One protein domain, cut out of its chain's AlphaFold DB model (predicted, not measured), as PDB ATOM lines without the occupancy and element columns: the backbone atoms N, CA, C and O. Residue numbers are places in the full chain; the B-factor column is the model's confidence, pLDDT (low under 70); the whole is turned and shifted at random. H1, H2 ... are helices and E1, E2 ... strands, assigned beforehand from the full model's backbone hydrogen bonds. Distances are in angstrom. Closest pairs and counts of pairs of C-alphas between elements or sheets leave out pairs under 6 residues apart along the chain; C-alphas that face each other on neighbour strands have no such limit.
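AT A GLANCE: This is residues 3 to 79 of the 96 residues of an uncharacterized protein of Valsa mali (UniProt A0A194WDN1). This model has little regular structure: a looped head, residues 3 to 21, leads through strand E1 to three short helices, and residues 54 to 79 fold back part of the way as an open hook. The 77 printed residues include one named strand and three named helices, ordered E1, H1, H2, H3; the class is mostly helix, with only 18 residues in named elements. The whole is loose, with a radius of gyration of the C-alphas of 15.6 A, and spans 43 by 24 by 19 A.

HOW THE PARTS SIT: E1, residues 22 to 24, pairs with no named strand; residues 3 to 4 pair antiparallel with its residues 22 to 23. H1, residues 27 to 31, and H2, residues 34 to 37, are close but not clearly touching; their closest C-alphas, of Ser 31 and His 37, are 7.0 A apart. H3, residues 48 to 53, is apart from H1 and H2. In H1 and H3 every O i to N i+4 pair is within hydrogen-bond range; H2 is too short for one, and its single O i to N i+3 pair is out of range.

IN THESE COORDINATES: E1 begins at C-alpha 22 (51.943, -4.794, 106.820) and measures 6.5 A, H1 6.1 A, H2 5.1 A; H3, 8.8 A, ends at C-alpha 53 (70.961, 5.369, 134.291).

THE WHOLE: The farthest C-alphas, of Pro 19 and Gln 54, are 44.0 A apart. The printed part has no cut, and no link between named elements is long. Confidence is under 70 at residues 39 to 41 and 56 to 60.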
ATOM      1  N   ARG A   3      56.818  -4.587 109.542       86.19
ATOM      2  CA  ARG A   3      56.884  -6.019 109.228       86.19
ATOM      3  C   ARG A   3      55.771  -6.411 108.282       86.19
ATOM      4  O   ARG A   3      54.676  -5.875 108.369       86.19
ATOM      5  N   THR A   4      56.034  -7.392 107.430       89.25
ATOM      6  CA  THR A   4      55.006  -8.005 106.590       89.25
ATOM      7  C   THR A   4      54.737  -9.416 107.084       89.25
ATOM      8  O   THR A   4      55.665 -10.194 107.299       89.25
ATOM      9  N   VAL A   5      53.461  -9.736 107.279       89.06
ATOM     10  CA  VAL A   5      53.013 -11.058 107.713       89.06
ATOM     11  C   VAL A   5      53.146 -12.022 106.536       89.06
ATOM     12  O   VAL A   5      52.452 -11.875 105.534       89.06
ATOM     13  N   LEU A   6      54.047 -13.000 106.632       89.50
ATOM     14  CA  LEU A   6      54.209 -14.038 105.603       89.50
ATOM     15  C   LEU A   6      53.291 -15.240 105.854       89.50
ATOM     16  O   LEU A   6      52.769 -15.830 104.913       89.50
ATOM     17  N   VAL A   7      53.072 -15.567 107.127       89.88
ATOM     18  CA  VAL A   7      52.249 -16.683 107.606       89.88
ATOM     19  C   VAL A   7      51.264 -16.118 108.630       89.88
ATOM     20  O   VAL A   7      51.685 -15.268 109.420       89.88
ATOM     21  N   PRO A   8      49.981 -16.531 108.629       88.06
ATOM     22  CA  PRO A   8      49.021 -16.077 109.630       88.06
ATOM     23  C   PRO A   8      49.547 -16.313 111.048       88.06
ATOM     24  O   PRO A   8      50.097 -17.373 111.346       88.06
ATOM     25  N   TYR A   9      49.376 -15.314 111.910       86.62
ATOM     26  CA  TYR A   9      49.867 -15.348 113.286       86.62
ATOM     27  C   TYR A   9      48.779 -14.889 114.250       86.62
ATOM     28  O   TYR A   9      48.134 -13.866 114.016       86.62
ATOM     29  N   THR A  10      48.596 -15.640 115.334       91.56
ATOM     30  CA  THR A  10      47.685 -15.292 116.426       91.56
ATOM     31  C   THR A  10      48.506 -14.776 117.603       91.56
ATOM     32  O   THR A  10      49.352 -15.493 118.142       91.56
ATOM     33  N   PHE A  11      48.273 -13.522 117.986       88.12
ATOM     34  CA  PHE A  11      48.872 -12.923 119.175       88.12
ATOM     35  C   PHE A  11      48.280 -13.530 120.452       88.12
ATOM     36  O   PHE A  11      47.194 -14.110 120.440       88.12
ATOM     37  N   LYS A  12      48.976 -13.347 121.582       88.12
ATOM     38  CA  LYS A  12      48.505 -13.795 122.906       88.12
ATOM     39  C   LYS A  12      47.136 -13.213 123.274       88.12
ATOM     40  O   LYS A  12      46.365 -13.876 123.956       88.12
ATOM     41  N   ASP A  13      46.823 -12.036 122.742       85.56
ATOM     42  CA  ASP A  13      45.558 -11.326 122.961       85.56
ATOM     43  C   ASP A  13      44.411 -11.849 122.073       85.56
ATOM     44  O   ASP A  13      43.336 -11.259 122.017       85.56
ATOM     45  N   GLY A  14      44.630 -12.938 121.325       88.88
ATOM     46  CA  GLY A  14      43.643 -13.551 120.431       88.88
ATOM     47  C   GLY A  14      43.515 -12.880 119.059       88.88
ATOM     48  O   GLY A  14      42.841 -13.409 118.173       88.88
ATOM     49  N   LEU A  15      44.193 -11.749 118.835       88.94
ATOM     50  CA  LEU A  15      44.214 -11.072 117.541       88.94
ATOM     51  C   LEU A  15      44.921 -11.943 116.492       88.94
ATOM     52  O   LEU A  15      46.112 -12.230 116.612       88.94
ATOM     53  N   THR A  16      44.194 -12.334 115.445       89.88
ATOM     54  CA  THR A  16      44.745 -13.102 114.320       89.88
ATOM     55  C   THR A  16      45.000 -12.186 113.133       89.88
ATOM     56  O   THR A  16      44.090 -11.514 112.649       89.88
ATOM     57  N   VAL A  17      46.241 -12.174 112.651       89.25
ATOM     58  CA  VAL A  17      46.659 -11.347 111.518       89.25
ATOM     59  C   VAL A  17      46.727 -12.203 110.253       89.25
ATOM     60  O   VAL A  17      47.447 -13.206 110.250       89.25
ATOM     61  N   PRO A  18      46.012 -11.839 109.174       88.38
ATOM     62  CA  PRO A  18      46.077 -12.577 107.920       88.38
ATOM     63  C   PRO A  18      47.426 -12.361 107.205       88.38
ATOM     64  O   PRO A  18      48.093 -11.340 107.411       88.38
ATOM     65  N   PRO A  19      47.837 -13.299 106.332       90.38
ATOM     66  CA  PRO A  19      49.042 -13.142 105.527       90.38
ATOM     67  C   PRO A  19      48.932 -11.937 104.581       90.38
ATOM     68  O   PRO A  19      47.845 -11.554 104.153       90.38
ATOM     69  N   ARG A  20      50.088 -11.371 104.219       88.31
ATOM     70  CA  ARG A  20      50.283 -10.190 103.355       88.31
ATOM     71  C   ARG A  20      49.838  -8.849 103.952       88.31
ATOM     72  O   ARG A  20      49.816  -7.853 103.232       88.31
ATOM     73  N   LEU A  21      49.560  -8.782 105.254       89.38
ATOM     74  CA  LEU A  21      49.372  -7.510 105.955       89.38
ATOM     75  C   LEU A  21      50.727  -6.874 106.313       89.38
ATOM     76  O   LEU A  21      51.658  -7.578 106.709       89.38
ATOM     77  N   SER A  22      50.832  -5.545 106.220       86.94
ATOM     78  CA  SER A  22      51.943  -4.794 106.820       86.94
ATOM     79  C   SER A  22      51.562  -4.312 108.217       86.94
ATOM     80  O   SER A  22      50.612  -3.555 108.377       86.94
ATOM     81  N   VAL A  23      52.323  -4.738 109.221       86.25
ATOM     82  CA  VAL A  23      52.200  -4.322 110.618       86.25
ATOM     83  C   VAL A  23      53.265  -3.273 110.906       86.25
ATOM     84  O   VAL A  23      54.450  -3.491 110.642       86.25
ATOM     85  N   ASN A  24      52.843  -2.137 111.452       86.06
ATOM     86  CA  ASN A  24      53.710  -1.012 111.771       86.06
ATOM     87  C   ASN A  24      53.620  -0.679 113.256       86.06
ATOM     88  O   ASN A  24      52.532  -0.465 113.776       86.06
ATOM     89  N   PHE A  25      54.776  -0.574 113.906       82.56
ATOM     90  CA  PHE A  25      54.897  -0.029 115.254       82.56
ATOM     91  C   PHE A  25      55.294   1.442 115.181       82.56
ATOM     92  O   PHE A  25      56.316   1.782 114.559       82.56
ATOM     93  N   THR A  26      54.479   2.293 115.802       82.12
ATOM     94  CA  THR A  26      54.638   3.747 115.861       82.12
ATOM     95  C   THR A  26      55.632   4.114 116.958       82.12
ATOM     96  O   THR A  26      55.318   4.133 118.141       82.12
ATOM     97  N   SER A  27      56.870   4.419 116.563       78.19
ATOM     98  CA  SER A  27      57.922   4.769 117.523       78.19
ATOM     99  C   SER A  27      57.603   6.048 118.295       78.19
ATOM    100  O   SER A  27      57.858   6.101 119.486       78.19
ATOM    101  N   VAL A  28      57.006   7.049 117.642       79.69
ATOM    102  CA  VAL A  28      56.692   8.348 118.263       79.69
ATOM    103  C   VAL A  28      55.673   8.198 119.388       79.69
ATOM    104  O   VAL A  28      55.899   8.705 120.477       79.69
ATOM    105  N   GLN A  29      54.586   7.459 119.148       81.88
ATOM    106  CA  GLN A  29      53.562   7.232 120.169       81.88
ATOM    107  C   GLN A  29      54.118   6.416 121.335       81.88
ATOM    108  O   GLN A  29      53.848   6.750 122.479       81.88
ATOM    109  N   HIS A  30      54.960   5.416 121.056       83.00
ATOM    110  CA  HIS A  30      55.642   4.653 122.102       83.00
ATOM    111  C   HIS A  30      56.586   5.534 122.935       83.00
ATOM    112  O   HIS A  30      56.649   5.402 124.150       83.00
ATOM    113  N   SER A  31      57.286   6.476 122.292       78.06
ATOM    114  CA  SER A  31      58.172   7.432 122.966       78.06
ATOM    115  C   SER A  31      57.442   8.508 123.775       78.06
ATOM    116  O   SER A  31      58.060   9.134 124.635       78.06
ATOM    117  N   MET A  32      56.156   8.730 123.506       80.94
ATOM    118  CA  MET A  32      55.299   9.684 124.220       80.94
ATOM    119  C   MET A  32      54.391   9.004 125.253       80.94
ATOM    120  O   MET A  32      53.603   9.682 125.904       80.94
ATOM    121  N   ASP A  33      54.491   7.685 125.410       81.88
ATOM    122  CA  ASP A  33      53.675   6.931 126.355       81.88
ATOM    123  C   ASP A  33      54.146   7.175 127.801       81.88
ATOM    124  O   ASP A  33      55.310   6.942 128.155       81.88
ATOM    125  N   GLU A  34      53.237   7.668 128.643       81.75
ATOM    126  CA  GLU A  34      53.510   7.986 130.047       81.75
ATOM    127  C   GLU A  34      53.764   6.732 130.890       81.75
ATOM    128  O   GLU A  34      54.581   6.785 131.817       81.75
ATOM    129  N   ASP A  35      53.158   5.596 130.526       81.12
ATOM    130  CA  ASP A  35      53.345   4.321 131.225       81.12
ATOM    131  C   ASP A  35      54.784   3.800 131.056       81.12
ATOM    132  O   ASP A  35      55.343   3.162 131.950       81.12
ATOM    133  N   ILE A  36      55.428   4.133 129.932       76.94
ATOM    134  CA  ILE A  36      56.782   3.680 129.576       76.94
ATOM    135  C   ILE A  36      57.848   4.712 129.995       76.94
ATOM    136  O   ILE A  36      58.948   4.379 130.467       76.94
ATOM    137  N   HIS A  37      57.559   6.004 129.829       74.62
ATOM    138  CA  HIS A  37      58.548   7.075 129.987       74.62
ATOM    139  C   HIS A  37      58.364   7.974 131.213       74.62
ATOM    140  O   HIS A  37      59.162   8.909 131.384       74.62
ATOM    141  N   SER A  38      57.447   7.596 132.112       73.25
ATOM    142  CA  SER A  38      57.077   8.326 133.331       73.25
ATOM    143  C   SER A  38      56.406   9.673 133.033       73.25
ATOM    144  O   SER A  38      56.380  10.135 131.891       73.25
ATOM    145  N   SER A  39      55.870  10.319 134.074       65.94
ATOM    146  CA  SER A  39      55.145  11.586 133.942       65.94
ATOM    147  C   SER A  39      55.964  12.642 133.185       65.94
ATOM    148  O   SER A  39      57.169  12.807 133.409       65.94
ATOM    149  N   ASN A  40      55.292  13.375 132.292       68.62
ATOM    150  CA  ASN A  40      55.864  14.328 131.333       68.62
ATOM    151  C   ASN A  40      56.560  13.690 130.113       68.62
ATOM    152  O   ASN A  40      57.613  14.169 129.697       68.62
ATOM    153  N   ALA A  41      56.028  12.611 129.531       69.06
ATOM    154  CA  ALA A  41      56.585  12.018 128.306       69.06
ATOM    155  C   ALA A  41      56.582  12.989 127.102       69.06
ATOM    156  O   ALA A  41      57.481  12.931 126.266       69.06
ATOM    157  N   ASP A  42      55.652  13.948 127.078       75.81
ATOM    158  CA  ASP A  42      55.533  14.971 126.029       75.81
ATOM    159  C   ASP A  42      56.531  16.146 126.175       75.81
ATOM    160  O   ASP A  42      56.643  17.004 125.303       75.81
ATOM    161  N   THR A  43      57.305  16.208 127.270       81.62
ATOM    162  CA  THR A  43      58.294  17.281 127.476       81.62
ATOM    163  C   THR A  43      59.725  16.817 127.219       81.62
ATOM    164  O   THR A  43      60.164  15.730 127.609       81.62
ATOM    165  N   PHE A  44      60.514  17.672 126.570       80.94
ATOM    166  CA  PHE A  44      61.929  17.401 126.343       80.94
ATOM    167  C   PHE A  44      62.739  17.606 127.640       80.94
ATOM    168  O   PHE A  44      63.041  18.735 128.018       80.94
ATOM    169  N   ASP A  45      63.121  16.514 128.315       81.25
ATOM    170  CA  ASP A  45      64.079  16.530 129.436       81.25
ATOM    171  C   ASP A  45      65.443  15.983 128.963       81.25
ATOM    172  O   ASP A  45      65.587  14.765 128.786       81.25
ATOM    173  N   PRO A  46      66.478  16.836 128.806       78.94
ATOM    174  CA  PRO A  46      67.797  16.409 128.335       78.94
ATOM    175  C   PRO A  46      68.503  15.451 129.306       78.94
ATOM    176  O   PRO A  46      69.425  14.736 128.917       78.94
ATOM    177  N   LYS A  47      68.083  15.404 130.577       80.75
ATOM    178  CA  LYS A  47      68.669  14.545 131.613       80.75
ATOM    179  C   LYS A  47      67.834  13.294 131.893       80.75
ATOM    180  O   LYS A  47      68.235  12.513 132.754       80.75
ATOM    181  N   ARG A  48      66.728  13.051 131.175       78.88
ATOM    182  CA  ARG A  48      65.826  11.899 131.399       78.88
ATOM    183  C   ARG A  48      66.580  10.567 131.437       78.88
ATOM    184  O   ARG A  48      66.475   9.806 132.395       78.88
ATOM    185  N   TRP A  49      67.412  10.327 130.427       77.12
ATOM    186  CA  TRP A  49      68.192   9.092 130.283       77.12
ATOM    187  C   TRP A  49      69.345   9.002 131.275       77.12
ATOM    188  O   TRP A  49      69.672   7.917 131.746       77.12
ATOM    189  N   PHE A  50      69.930  10.142 131.644       78.88
ATOM    190  CA  PHE A  50      70.966  10.204 132.670       78.88
ATOM    191  C   PHE A  50      70.409   9.855 134.056       78.88
ATOM    192  O   PHE A  50      71.008   9.052 134.763       78.88
ATOM    193  N   LYS A  51      69.231  10.383 134.416       79.38
ATOM    194  CA  LYS A  51      68.530  10.049 135.667       79.38
ATOM    195  C   LYS A  51      68.146   8.566 135.712       79.38
ATOM    196  O   LYS A  51      68.417   7.909 136.710       79.38
ATOM    197  N   LYS A  52      67.603   8.010 134.617       75.94
ATOM    198  CA  LYS A  52      67.277   6.572 134.518       75.94
ATOM    199  C   LYS A  52      68.516   5.670 134.659       75.94
ATOM    200  O   LYS A  52      68.440   4.636 135.315       75.94
ATOM    201  N   ARG A  53      69.677   6.087 134.130       74.25
ATOM    202  CA  ARG A  53      70.961   5.369 134.291       74.25
ATOM    203  C   ARG A  53      71.504   5.342 135.714       74.25
ATOM    204  O   ARG A  53      72.275   4.440 136.011       74.25
ATOM    205  N   GLN A  54      71.166   6.312 136.564       76.00
ATOM    206  CA  GLN A  54      71.608   6.300 137.967       76.00
ATOM    207  C   GLN A  54      70.897   5.219 138.798       76.00
ATOM    208  O   GLN A  54      71.325   4.933 139.912       76.00
ATOM    209  N   GLY A  55      69.824   4.625 138.262       70.31
ATOM    210  CA  GLY A  55      69.135   3.480 138.847       70.31
ATOM    211  C   GLY A  55      69.808   2.129 138.558       70.31
ATOM    212  O   GLY A  55      70.976   2.040 138.195       70.31
ATOM    213  N   PHE A  56      69.036   1.053 138.723       57.88
ATOM    214  CA  PHE A  56      69.523  -0.331 138.813       57.88
ATOM    215  C   PHE A  56      70.099  -0.923 137.508       57.88
ATOM    216  O   PHE A  56      70.840  -1.899 137.569       57.88
ATOM    217  N   ASP A  57      69.794  -0.363 136.332       65.38
ATOM    218  CA  ASP A  57      70.205  -0.943 135.043       65.38
ATOM    219  C   ASP A  57      70.915   0.070 134.134       65.38
ATOM    220  O   ASP A  57      70.332   0.721 133.266       65.38
ATOM    221  N   THR A  58      72.223   0.201 134.335       66.12
ATOM    222  CA  THR A  58      73.091   1.126 133.588       66.12
ATOM    223  C   THR A  58      73.255   0.745 132.114       66.12
ATOM    224  O   THR A  58      73.640   1.593 131.302       66.12
ATOM    225  N   SER A  59      72.975  -0.514 131.761       69.94
ATOM    226  CA  SER A  59      73.217  -1.086 130.434       69.94
ATOM    227  C   SER A  59      72.066  -0.820 129.459       69.94
ATOM    228  O   SER A  59      72.307  -0.531 128.285       69.94
ATOM    229  N   LYS A  60      70.820  -0.834 129.949       67.69
ATOM    230  CA  LYS A  60      69.608  -0.665 129.130       67.69
ATOM    231  C   LYS A  60      69.385   0.750 128.627       67.69
ATOM    232  O   LYS A  60      68.809   0.923 127.557       67.69
ATOM    233  N   PHE A  61      69.862   1.752 129.356       71.69
ATOM    234  CA  PHE A  61      69.682   3.160 128.995       71.69
ATOM    235  C   PHE A  61      70.886   3.748 128.243       71.69
ATOM    236  O   PHE A  61      70.973   4.973 128.101       71.69
ATOM    237  N   GLN A  62      71.839   2.915 127.798       73.75
ATOM    238  CA  GLN A  62      72.954   3.335 126.944       73.75
ATOM    239  C   GLN A  62      72.450   3.926 125.615       73.75
ATOM    240  O   GLN A  62      71.345   3.662 125.166       73.75
ATOM    241  N   PHE A  63      73.237   4.779 124.960       73.06
ATOM    242  CA  PHE A  63      72.768   5.425 123.722       73.06
ATOM    243  C   PHE A  63      72.571   4.411 122.580       73.06
ATOM    244  O   PHE A  63      71.656   4.531 121.766       73.06
ATOM    245  N   ALA A  64      73.446   3.406 122.540       71.56
ATOM    246  CA  ALA A  64      73.454   2.349 121.538       71.56
ATOM    247  C   ALA A  64      72.702   1.079 121.977       71.56
ATOM    248  O   ALA A  64      72.688   0.094 121.229       71.56
ATOM    249  N   SER A  65      72.123   1.058 123.185       72.81
ATOM    250  CA  SER A  65      71.349  -0.095 123.640       72.81
ATOM    251  C   SER A  65      69.997  -0.143 122.939       72.81
ATOM    252  O   SER A  65      69.435   0.860 122.501       72.81
ATOM    253  N   THR A  66      69.497  -1.364 122.815       73.88
ATOM    254  CA  THR A  66      68.159  -1.665 122.318       73.88
ATOM    255  C   THR A  66      67.370  -2.229 123.482       73.88
ATOM    256  O   THR A  66      67.817  -3.197 124.102       73.88
ATOM    257  N   SER A  67      66.218  -1.647 123.770       74.88
ATOM    258  CA  SER A  67      65.252  -2.174 124.727       74.88
ATOM    259  C   SER A  67      63.860  -2.085 124.116       74.88
ATOM    260  O   SER A  67      63.644  -1.328 123.169       74.88
ATOM    261  N   ASP A  68      62.914  -2.850 124.652       75.62
ATOM    262  CA  ASP A  68      61.524  -2.789 124.186       75.62
ATOM    263  C   ASP A  68      60.896  -1.412 124.467       75.62
ATOM    264  O   ASP A  68      60.061  -0.942 123.706       75.62
ATOM    265  N   GLU A  69      61.395  -0.713 125.489       74.44
ATOM    266  CA  GLU A  69      61.023   0.663 125.832       74.44
ATOM    267  C   GLU A  69      61.653   1.714 124.899       74.44
ATOM    268  O   GLU A  69      61.264   2.878 124.925       74.44
ATOM    269  N   TRP A  70      62.675   1.357 124.111       73.56
ATOM    270  CA  TRP A  70      63.479   2.316 123.351       73.56
ATOM    271  C   TRP A  70      63.716   1.845 121.918       73.56
ATOM    272  O   TRP A  70      64.671   1.135 121.596       73.56
ATOM    273  N   LEU A  71      62.826   2.285 121.030       77.44
ATOM    274  CA  LEU A  71      62.733   1.799 119.652       77.44
ATOM    275  C   LEU A  71      63.461   2.676 118.619       77.44
ATOM    276  O   LEU A  71      63.265   2.495 117.417       77.44
ATOM    277  N   ASN A  72      64.319   3.604 119.049       75.25
ATOM    278  CA  ASN A  72      65.006   4.580 118.187       75.25
ATOM    279  C   ASN A  72      65.814   3.932 117.072       75.25
ATOM    280  O   ASN A  72      65.824   4.380 115.929       75.25
ATOM    281  N   TRP A  73      66.515   2.864 117.440       76.06
ATOM    282  CA  TRP A  73      67.342   2.094 116.531       76.06
ATOM    283  C   TRP A  73      66.586   0.891 115.973       76.06
ATOM    284  O   TRP A  73      67.187   0.102 115.260       76.06
ATOM    285  N   GLY A  74      65.296   0.733 116.274       74.69
ATOM    286  CA  GLY A  74      64.551  -0.509 116.088       74.69
ATOM    287  C   GLY A  74      64.791  -1.520 117.213       74.69
ATOM    288  O   GLY A  74      65.599  -1.299 118.113       74.69
ATOM    289  N   GLY A  75      64.075  -2.643 117.151       76.56
ATOM    290  CA  GLY A  75      64.116  -3.703 118.161       76.56
ATOM    291  C   GLY A  75      64.682  -5.023 117.630       76.56
ATOM    292  O   GLY A  75      64.495  -5.383 116.459       76.56
ATOM    293  N   GLY A  76      65.368  -5.755 118.510       77.19
ATOM    294  CA  GLY A  76      65.856  -7.114 118.265       77.19
ATOM    295  C   GLY A  76      66.737  -7.252 117.008       77.19
ATOM    296  O   GLY A  76      67.622  -6.417 116.783       77.19
ATOM    297  N   PRO A  77      66.517  -8.282 116.163       74.75
ATOM    298  CA  PRO A  77      67.372  -8.587 115.006       74.75
ATOM    299  C   PRO A  77      67.292  -7.555 113.872       74.75
ATOM    300  O   PRO A  77      68.045  -7.634 112.908       74.75
ATOM    301  N   HIS A  78      66.397  -6.573 113.977       77.25
ATOM    302  CA  HIS A  78      66.259  -5.492 113.002       77.25
ATOM    303  C   HIS A  78      66.603  -4.132 113.601       77.25
ATOM    304  O   HIS A  78      66.145  -3.098 113.113       77.25
ATOM    305  N   SER A  79      67.382  -4.148 114.680       79.25
ATOM    306  CA  SER A  79      68.038  -2.952 115.167       79.25
ATOM    307  C   SER A  79      69.091  -2.475 114.164       79.25
ATOM    308  O   SER A  79      69.714  -3.274 113.462       79.25
TER     309      SER A  79